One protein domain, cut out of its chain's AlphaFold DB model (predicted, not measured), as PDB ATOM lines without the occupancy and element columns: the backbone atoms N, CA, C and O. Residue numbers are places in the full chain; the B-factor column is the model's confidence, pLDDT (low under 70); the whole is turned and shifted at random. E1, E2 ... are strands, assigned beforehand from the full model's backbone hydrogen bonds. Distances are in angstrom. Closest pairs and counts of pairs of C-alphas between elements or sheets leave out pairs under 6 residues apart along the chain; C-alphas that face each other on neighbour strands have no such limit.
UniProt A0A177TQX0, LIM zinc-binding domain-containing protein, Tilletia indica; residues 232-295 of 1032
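What this domain is: This is residues 232 to 295 of the 1032 residues of the protein "LIM zinc-binding domain-containing protein" of Tilletia indica (UniProt A0A177TQX0). Little regular structure is here: two small strand hairpins, E1 with E2 and E3 with E4, sit in a chain mostly of loops, with the long loop of residues 255 to 278 linking them. The printed part has 64 residues and four named strands in the order E1, E2, E3, E4, in two antiparallel two-stranded sheets, with no named helix. The class is all strand, though only 12 residues are in named elements. It is compact, with a radius of gyration of the C-alphas of 11.2 A and spans of 33 by 27 by 15 A.

Where its parts are: Find C-alpha 247 at (-38.151, -9.286, 21.612), where E1, residues 247 to 249, begins and runs 6.3 A. E2, residues 252 to 254, runs 6.8 A. E3, residues 279 to 281, and E4, residues 287 to 289, each run 7.0 A; E4 ends at C-alpha 289, (-41.955, -6.909, 7.907).

How they stand to each other: In the hairpin E1 and E2, antiparallel at 160 degrees, look for N 249 and O 252, 2.8 A apart, within hydrogen-bond range. In the hairpin E3 and E4, at 130 degrees, N 280 and O 288 are 2.8 A apart, also within range. Between the hairpins, the closest C-alphas of E1 and E3 are those of Ala 249 and Val 281, 6.6 A apart. E2 and E4 are apart.

The domain as a whole: The C-alphas farthest apart, of Lys 241 and Lys 295, are 33.6 A apart. The printed part has no cut; the link E2 to E3 is long, and residues 269 to 273 have pLDDT under 70.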
ATOM      1  N   CYS A 232     -39.063   5.280  21.925       95.38
ATOM      2  CA  CYS A 232     -39.347   4.685  23.221       95.38
ATOM      3  C   CYS A 232     -38.256   5.000  24.245       95.38
ATOM      4  O   CYS A 232     -38.568   5.579  25.284       95.38
ATOM      5  N   GLY A 233     -37.011   4.564  24.005       95.12
ATOM      6  CA  GLY A 233     -35.866   4.682  24.926       95.12
ATOM      7  C   GLY A 233     -35.998   3.984  26.296       95.12
ATOM      8  O   GLY A 233     -34.997   3.764  26.975       95.12
ATOM      9  N   LYS A 234     -37.214   3.615  26.717       95.81
ATOM     10  CA  LYS A 234     -37.516   3.084  28.053       95.81
ATOM     11  C   LYS A 234     -36.848   1.725  28.306       95.81
ATOM     12  O   LYS A 234     -36.726   0.927  27.374       95.81
ATOM     13  N   PRO A 235     -36.484   1.419  29.564       96.81
ATOM     14  CA  PRO A 235     -36.059   0.083  29.971       96.81
ATOM     15  C   PRO A 235     -37.133  -0.977  29.685       96.81
ATOM     16  O   PRO A 235     -38.332  -0.704  29.740       96.81
ATOM     17  N   VAL A 236     -36.688  -2.193  29.370       96.81
ATOM     18  CA  VAL A 236     -37.524  -3.357  29.054       96.81
ATOM     19  C   VAL A 236     -37.542  -4.287  30.266       96.81
ATOM     20  O   VAL A 236     -36.525  -4.895  30.599       96.81
ATOM     21  N   LEU A 237     -38.692  -4.398  30.934       94.00
ATOM     22  CA  LEU A 237     -38.841  -5.056  32.243       94.00
ATOM     23  C   LEU A 237     -39.020  -6.588  32.178       94.00
ATOM     24  O   LEU A 237     -39.564  -7.198  33.097       94.00
ATOM     25  N   GLY A 238     -38.606  -7.213  31.075       89.69
ATOM     26  CA  GLY A 238     -38.963  -8.593  30.755       89.69
ATOM     27  C   GLY A 238     -40.390  -8.712  30.222       89.69
ATOM     28  O   GLY A 238     -40.892  -7.806  29.562       89.69
ATOM     29  N   SER A 239     -41.031  -9.858  30.445       78.25
ATOM     30  CA  SER A 239     -42.367 -10.175  29.922       78.25
ATOM     31  C   SER A 239     -43.500  -9.649  30.808       78.25
ATOM     32  O   SER A 239     -44.461 -10.370  31.073       78.25
ATOM     33  N   THR A 240     -43.399  -8.402  31.280       82.19
ATOM     34  CA  THR A 240     -44.480  -7.785  32.058       82.19
ATOM     35  C   THR A 240     -45.742  -7.663  31.207       82.19
ATOM     36  O   THR A 240     -45.697  -7.382  30.006       82.19
ATOM     37  N   LYS A 241     -46.905  -7.814  31.842       80.81
ATOM     38  CA  LYS A 241     -48.211  -7.682  31.181       80.81
ATOM     39  C   LYS A 241     -48.442  -6.316  30.517       80.81
ATOM     40  O   LYS A 241     -49.256  -6.199  29.602       80.81
ATOM     41  N   GLU A 242     -47.733  -5.285  30.971       82.38
ATOM     42  CA  GLU A 242     -47.803  -3.932  30.422       82.38
ATOM     43  C   GLU A 242     -46.983  -3.758  29.131       82.38
ATOM     44  O   GLU A 242     -47.534  -3.300  28.125       82.38
ATOM     45  N   ASP A 243     -45.719  -4.181  29.104       82.00
ATOM     46  CA  ASP A 243     -44.853  -4.052  27.921       82.00
ATOM     47  C   ASP A 243     -45.076  -5.173  26.884       82.00
ATOM     48  O   ASP A 243     -44.766  -5.016  25.694       82.00
ATOM     49  N   GLY A 244     -45.662  -6.288  27.332       85.62
ATOM     50  CA  GLY A 244     -45.866  -7.514  26.569       85.62
ATOM     51  C   GLY A 244     -44.607  -8.380  26.504       85.62
ATOM     52  O   GLY A 244     -43.573  -8.077  27.097       85.62
ATOM     53  N   LYS A 245     -44.667  -9.477  25.738       90.31
ATOM     54  CA  LYS A 245     -43.481 -10.301  25.475       90.31
ATOM     55  C   LYS A 245     -42.429  -9.461  24.739       90.31
ATOM     56  O   LYS A 245     -42.655  -9.048  23.602       90.31
ATOM     57  N   PHE A 246     -41.300  -9.214  25.396       94.38
ATOM     58  CA  PHE A 246     -40.152  -8.540  24.795       94.38
ATOM     59  C   PHE A 246     -39.550  -9.366  23.650       94.38
ATOM     60  O   PHE A 246     -39.660 -10.593  23.615       94.38
ATOM     61  N   VAL A 247     -38.885  -8.677  22.724       94.75
ATOM     62  CA  VAL A 247     -38.151  -9.286  21.612       94.75
ATOM     63  C   VAL A 247     -36.679  -8.914  21.745       94.75
ATOM     64  O   VAL A 247     -36.340  -7.738  21.885       94.75
ATOM     65  N   LYS A 248     -35.801  -9.920  21.708       95.94
ATOM     66  CA  LYS A 248     -34.350  -9.745  21.606       95.94
ATOM     67  C   LYS A 248     -33.918 -10.138  20.193       95.94
ATOM     68  O   LYS A 248     -34.142 -11.271  19.778       95.94
ATOM     69  N   ALA A 249     -33.325  -9.194  19.473       95.50
ATOM     70  CA  ALA A 249     -32.871  -9.330  18.095       95.50
ATOM     71  C   ALA A 249     -31.366  -9.028  18.051       95.50
ATOM     72  O   ALA A 249     -30.951  -7.869  18.093       95.50
ATOM     73  N   GLY A 250     -30.547 -10.083  18.060       93.75
ATOM     74  CA  GLY A 250     -29.117  -9.960  18.345       93.75
ATOM     75  C   GLY A 250     -28.892  -9.350  19.732       93.75
ATOM     76  O   GLY A 250     -29.397  -9.857  20.737       93.75
ATOM     77  N   GLU A 251     -28.165  -8.239  19.783       94.31
ATOM     78  CA  GLU A 251     -27.927  -7.460  21.006       94.31
ATOM     79  C   GLU A 251     -29.068  -6.480  21.331       94.31
ATOM     80  O   GLU A 251     -29.211  -6.053  22.475       94.31
ATOM     81  N   ALA A 252     -29.904  -6.123  20.350       96.06
ATOM     82  CA  ALA A 252     -30.956  -5.129  20.524       96.06
ATOM     83  C   ALA A 252     -32.193  -5.722  21.217       96.06
ATOM     84  O   ALA A 252     -32.704  -6.774  20.829       96.06
ATOM     85  N   ILE A 253     -32.714  -5.013  22.220       96.62
ATOM     86  CA  ILE A 253     -33.887  -5.422  23.002       96.62
ATOM     87  C   ILE A 253     -35.033  -4.441  22.735       96.62
ATOM     88  O   ILE A 253     -34.824  -3.234  22.592       96.62
ATOM     89  N   TRP A 254     -36.252  -4.966  22.636       96.38
ATOM     90  CA  TRP A 254     -37.447  -4.218  22.260       96.38
ATOM     91  C   TRP A 254     -38.647  -4.663  23.102       96.38
ATOM     92  O   TRP A 254     -38.854  -5.862  23.302       96.38
ATOM     93  N   HIS A 255     -39.484  -3.726  23.562       95.56
ATOM     94  CA  HIS A 255     -40.820  -4.080  24.070       95.56
ATOM     95  C   HIS A 255     -41.646  -4.707  22.941       95.56
ATOM     96  O   HIS A 255     -41.504  -4.299  21.786       95.56
ATOM     97  N   GLY A 256     -42.576  -5.613  23.255       92.69
ATOM     98  CA  GLY A 256     -43.411  -6.260  22.232       92.69
ATOM     99  C   GLY A 256     -44.205  -5.255  21.384       92.69
ATOM    100  O   GLY A 256     -44.317  -5.415  20.170       92.69
ATOM    101  N   ARG A 257     -44.665  -4.154  21.999       92.25
ATOM    102  CA  ARG A 257     -45.342  -3.037  21.307       92.25
ATOM    103  C   ARG A 257     -44.427  -2.236  20.363       92.25
ATOM    104  O   ARG A 257     -44.934  -1.604  19.436       92.25
ATOM    105  N   CYS A 258     -43.112  -2.247  20.605       95.31
ATOM    106  CA  CYS A 258     -42.093  -1.496  19.859       95.31
ATOM    107  C   CYS A 258     -41.445  -2.299  18.719       95.31
ATOM    108  O   CYS A 258     -40.722  -1.714  17.917       95.31
ATOM    109  N   TRP A 259     -41.692  -3.609  18.625       95.62
ATOM    110  CA  TRP A 259     -41.163  -4.478  17.567       95.62
ATOM    111  C   TRP A 259     -41.936  -4.301  16.242       95.62
ATOM    112  O   TRP A 259     -42.637  -5.201  15.784       95.62
ATOM    113  N   ARG A 260     -41.869  -3.096  15.661       95.81
ATOM    114  CA  ARG A 260     -42.610  -2.667  14.456       95.81
ATOM    115  C   ARG A 260     -41.664  -2.434  13.291       95.81
ATOM    116  O   ARG A 260     -40.540  -2.003  13.514       95.81
ATOM    117  N   CYS A 261     -42.115  -2.645  12.056       96.50
ATOM    118  CA  CYS A 261     -41.273  -2.392  10.889       96.50
ATOM    119  C   CYS A 261     -40.810  -0.925  10.825       96.50
ATOM    120  O   CYS A 261     -41.639  -0.023  10.731       96.50
ATOM    121  N   THR A 262     -39.500  -0.679  10.777       95.00
ATOM    122  CA  THR A 262     -38.928   0.683  10.730       95.00
ATOM    123  C   THR A 262     -39.209   1.455   9.436       95.00
ATOM    124  O   THR A 262     -38.991   2.665   9.397       95.00
ATOM    125  N   LEU A 263     -39.682   0.784   8.376       94.12
ATOM    126  CA  LEU A 263     -39.977   1.406   7.077       94.12
ATOM    127  C   LEU A 263     -41.462   1.742   6.871       94.12
ATOM    128  O   LEU A 263     -41.766   2.680   6.139       94.12
ATOM    129  N   CYS A 264     -42.383   0.990   7.485       94.69
ATOM    130  CA  CYS A 264     -43.833   1.144   7.273       94.69
ATOM    131  C   CYS A 264     -44.676   1.160   8.563       94.69
ATOM    132  O   CYS A 264     -45.901   1.236   8.488       94.69
ATOM    133  N   SER A 265     -44.045   1.057   9.736       92.25
ATOM    134  CA  SER A 265     -44.654   1.050  11.080       92.25
ATOM    135  C   SER A 265     -45.670  -0.067  11.377       92.25
ATOM    136  O   SER A 265     -46.234  -0.096  12.476       92.25
ATOM    137  N   ARG A 266     -45.881  -1.009  10.443       92.00
ATOM    138  CA  ARG A 266     -46.749  -2.187  10.612       92.00
ATOM    139  C   ARG A 266     -46.173  -3.210  11.597       92.00
ATOM    140  O   ARG A 266     -44.960  -3.274  11.823       92.00
ATOM    141  N   GLY A 267     -47.063  -4.043  12.130       83.06
ATOM    142  CA  GLY A 267     -46.786  -5.129  13.067       83.06
ATOM    143  C   GLY A 267     -46.543  -4.663  14.505       83.06
ATOM    144  O   GLY A 267     -46.908  -3.554  14.895       83.06
ATOM    145  N   GLY A 268     -45.927  -5.537  15.303       72.00
ATOM    146  CA  GLY A 268     -45.548  -5.284  16.697       72.00
ATOM    147  C   GLY A 268     -46.601  -5.674  17.728       72.00
ATOM    148  O   GLY A 268     -47.560  -4.944  17.984       72.00
ATOM    149  N   GLY A 269     -46.346  -6.810  18.379       65.75
ATOM    150  CA  GLY A 269     -47.207  -7.413  19.391       65.75
ATOM    151  C   GLY A 269     -48.220  -8.394  18.801       65.75
ATOM    152  O   GLY A 269     -48.533  -8.369  17.612       65.75
ATOM    153  N   SER A 270     -48.750  -9.266  19.655       60.62
ATOM    154  CA  SER A 270     -49.928 -10.062  19.317       60.62
ATOM    155  C   SER A 270     -51.145  -9.150  19.085       60.62
ATOM    156  O   SER A 270     -51.222  -8.066  19.682       60.62
ATOM    157  N   PRO A 271     -52.151  -9.590  18.307       60.59
ATOM    158  CA  PRO A 271     -53.464  -8.951  18.311       60.59
ATOM    159  C   PRO A 271     -53.962  -8.761  19.760       60.59
ATOM    160  O   PRO A 271     -53.772  -9.661  20.582       60.59
ATOM    161  N   PRO A 272     -54.557  -7.605  20.115       60.84
ATOM    162  CA  PRO A 272     -55.175  -6.630  19.213       60.84
ATOM    163  C   PRO A 272     -54.311  -5.413  18.812       60.84
ATOM    164  O   PRO A 272     -54.832  -4.546  18.119       60.84
ATOM    165  N   LEU A 273     -53.051  -5.289  19.258       61.53
ATOM    166  CA  LEU A 273     -52.254  -4.054  19.065       61.53
ATOM    167  C   LEU A 273     -51.310  -4.055  17.848       61.53
ATOM    168  O   LEU A 273     -50.800  -2.992  17.482       61.53
ATOM    169  N   GLY A 274     -51.062  -5.218  17.252       74.12
ATOM    170  CA  GLY A 274     -50.280  -5.387  16.028       74.12
ATOM    171  C   GLY A 274     -51.115  -6.040  14.930       74.12
ATOM    172  O   GLY A 274     -52.042  -6.798  15.221       74.12
ATOM    173  N   ASP A 275     -50.760  -5.774  13.672       78.62
ATOM    174  CA  ASP A 275     -51.513  -6.194  12.476       78.62
ATOM    175  C   ASP A 275     -51.511  -7.719  12.218       78.62
ATOM    176  O   ASP A 275     -52.103  -8.188  11.253       78.62
ATOM    177  N   GLY A 276     -50.824  -8.505  13.055       82.62
ATOM    178  CA  GLY A 276     -50.578  -9.940  12.857       82.62
ATOM    179  C   GLY A 276     -49.383 -10.252  11.946       82.62
ATOM    180  O   GLY A 276     -48.826 -11.341  12.046       82.62
ATOM    181  N   GLU A 277     -48.957  -9.285  11.129       88.25
ATOM    182  CA  GLU A 277     -47.798  -9.367  10.233       88.25
ATOM    183  C   GLU A 277     -46.500  -9.810  10.943       88.25
ATOM    184  O   GLU A 277     -46.123  -9.207  11.961       88.25
ATOM    185  N   PRO A 278     -45.772 -10.815  10.412       90.75
ATOM    186  CA  PRO A 278     -44.507 -11.262  10.980       90.75
ATOM    187  C   PRO A 278     -43.408 -10.210  10.773       90.75
ATOM    188  O   PRO A 278     -43.011  -9.882   9.653       90.75
ATOM    189  N   ILE A 279     -42.880  -9.692  11.884       95.25
ATOM    190  CA  ILE A 279     -41.748  -8.759  11.888       95.25
ATOM    191  C   ILE A 279     -40.458  -9.537  12.149       95.25
ATOM    192  O   ILE A 279     -40.232 -10.042  13.251       95.25
ATOM    193  N   MET A 280     -39.624  -9.619  11.116       94.31
ATOM    194  CA  MET A 280     -38.306 -10.249  11.113       94.31
ATOM    195  C   MET A 280     -37.204  -9.226  11.424       94.31
ATOM    196  O   MET A 280     -37.449  -8.019  11.465       94.31
ATOM    197  N   VAL A 281     -35.978  -9.705  11.639       95.94
ATOM    198  CA  VAL A 281     -34.790  -8.847  11.770       95.94
ATOM    199  C   VAL A 281     -34.215  -8.585  10.375       95.94
ATOM    200  O   VAL A 281     -33.880  -9.528   9.661       95.94
ATOM    201  N   GLY A 282     -34.109  -7.318   9.985       94.75
ATOM    202  CA  GLY A 282     -33.460  -6.879   8.753       94.75
ATOM    203  C   GLY A 282     -31.939  -7.053   8.792       94.75
ATOM    204  O   GLY A 282     -31.337  -7.239   9.851       94.75
ATOM    205  N   MET A 283     -31.288  -6.942   7.629       92.25
ATOM    206  CA  MET A 283     -29.818  -7.005   7.514       92.25
ATOM    207  C   MET A 283     -29.088  -5.872   8.264       92.25
ATOM    208  O   MET A 283     -27.888  -5.959   8.495       92.25
ATOM    209  N   ASP A 284     -29.805  -4.812   8.642       91.12
ATOM    210  CA  ASP A 284     -29.354  -3.677   9.452       91.12
ATOM    211  C   ASP A 284     -29.632  -3.855  10.962       91.12
ATOM    212  O   ASP A 284     -29.466  -2.918  11.748       91.12
ATOM    213  N   GLY A 285     -30.094  -5.040  11.379       92.88
ATOM    214  CA  GLY A 285     -30.481  -5.344  12.758       92.88
ATOM    215  C   GLY A 285     -31.806  -4.710  13.200       92.88
ATOM    216  O   GLY A 285     -32.168  -4.822  14.373       92.88
ATOM    217  N   GLN A 286     -32.530  -4.034  12.302       94.88
ATOM    218  CA  GLN A 286     -33.792  -3.366  12.618       94.88
ATOM    219  C   GLN A 286     -34.997  -4.292  12.397       94.88
ATOM    220  O   GLN A 286     -34.951  -5.166  11.534       94.88
ATOM    221  N   PRO A 287     -36.115  -4.107  13.119       96.44
ATOM    222  CA  PRO A 287     -37.362  -4.787  12.792       96.44
ATOM    223  C   PRO A 287     -37.880  -4.399  11.395       96.44
ATOM    224  O   PRO A 287     -38.071  -3.220  11.085       96.44
ATOM    225  N   THR A 288     -38.178  -5.398  10.563       96.06
ATOM    226  CA  THR A 288     -38.759  -5.251   9.217       96.06
ATOM    227  C   THR A 288     -39.846  -6.298   8.977       96.06
ATOM    228  O   THR A 288     -39.625  -7.473   9.263       96.06
ATOM    229  N   CYS A 289     -41.005  -5.916   8.427       96.00
ATOM    230  CA  CYS A 289     -41.955  -6.909   7.907       96.00
ATOM    231  C   CYS A 289     -41.411  -7.548   6.622       96.00
ATOM    232  O   CYS A 289     -40.551  -6.963   5.961       96.00
ATOM    233  N   GLU A 290     -41.935  -8.716   6.252       95.06
ATOM    234  CA  GLU A 290     -41.577  -9.431   5.017       95.06
ATOM    235  C   GLU A 290     -41.697  -8.527   3.778       95.06
ATOM    236  O   GLU A 290     -40.749  -8.368   3.013       95.06
ATOM    237  N   ASP A 291     -42.808  -7.795   3.698       95.06
ATOM    238  CA  ASP A 291     -43.117  -6.758   2.710       95.06
ATOM    239  C   ASP A 291     -42.019  -5.678   2.568       95.06
ATOM    240  O   ASP A 291     -41.899  -5.036   1.527       95.06
ATOM    241  N   CYS A 292     -41.230  -5.419   3.612       96.31
ATOM    242  CA  CYS A 292     -40.167  -4.408   3.641       96.31
ATOM    243  C   CYS A 292     -38.752  -5.001   3.634       96.31
ATOM    244  O   CYS A 292     -37.784  -4.249   3.510       96.31
ATOM    245  N   PHE A 293     -38.611  -6.321   3.740       95.81
ATOM    246  CA  PHE A 293     -37.317  -6.988   3.696       95.81
ATOM    247  C   PHE A 293     -36.685  -6.830   2.302       95.81
ATOM    248  O   PHE A 293     -37.365  -6.874   1.278       95.81
ATOM    249  N   GLY A 294     -35.379  -6.560   2.240       92.12
ATOM    250  CA  GLY A 294     -34.655  -6.310   0.983       92.12
ATOM    251  C   GLY A 294     -35.000  -5.001   0.246       92.12
ATOM    252  O   GLY A 294     -34.195  -4.540  -0.569       92.12
ATOM    253  N   LYS A 295     -36.130  -4.337   0.540       93.62
ATOM    254  CA  LYS A 295     -36.413  -2.985   0.035       93.62
ATOM    255  C   LYS A 295     -35.401  -2.024   0.656       93.62
ATOM    256  O   LYS A 295     -35.438  -1.762   1.856       93.62
TER     257      LYS A 295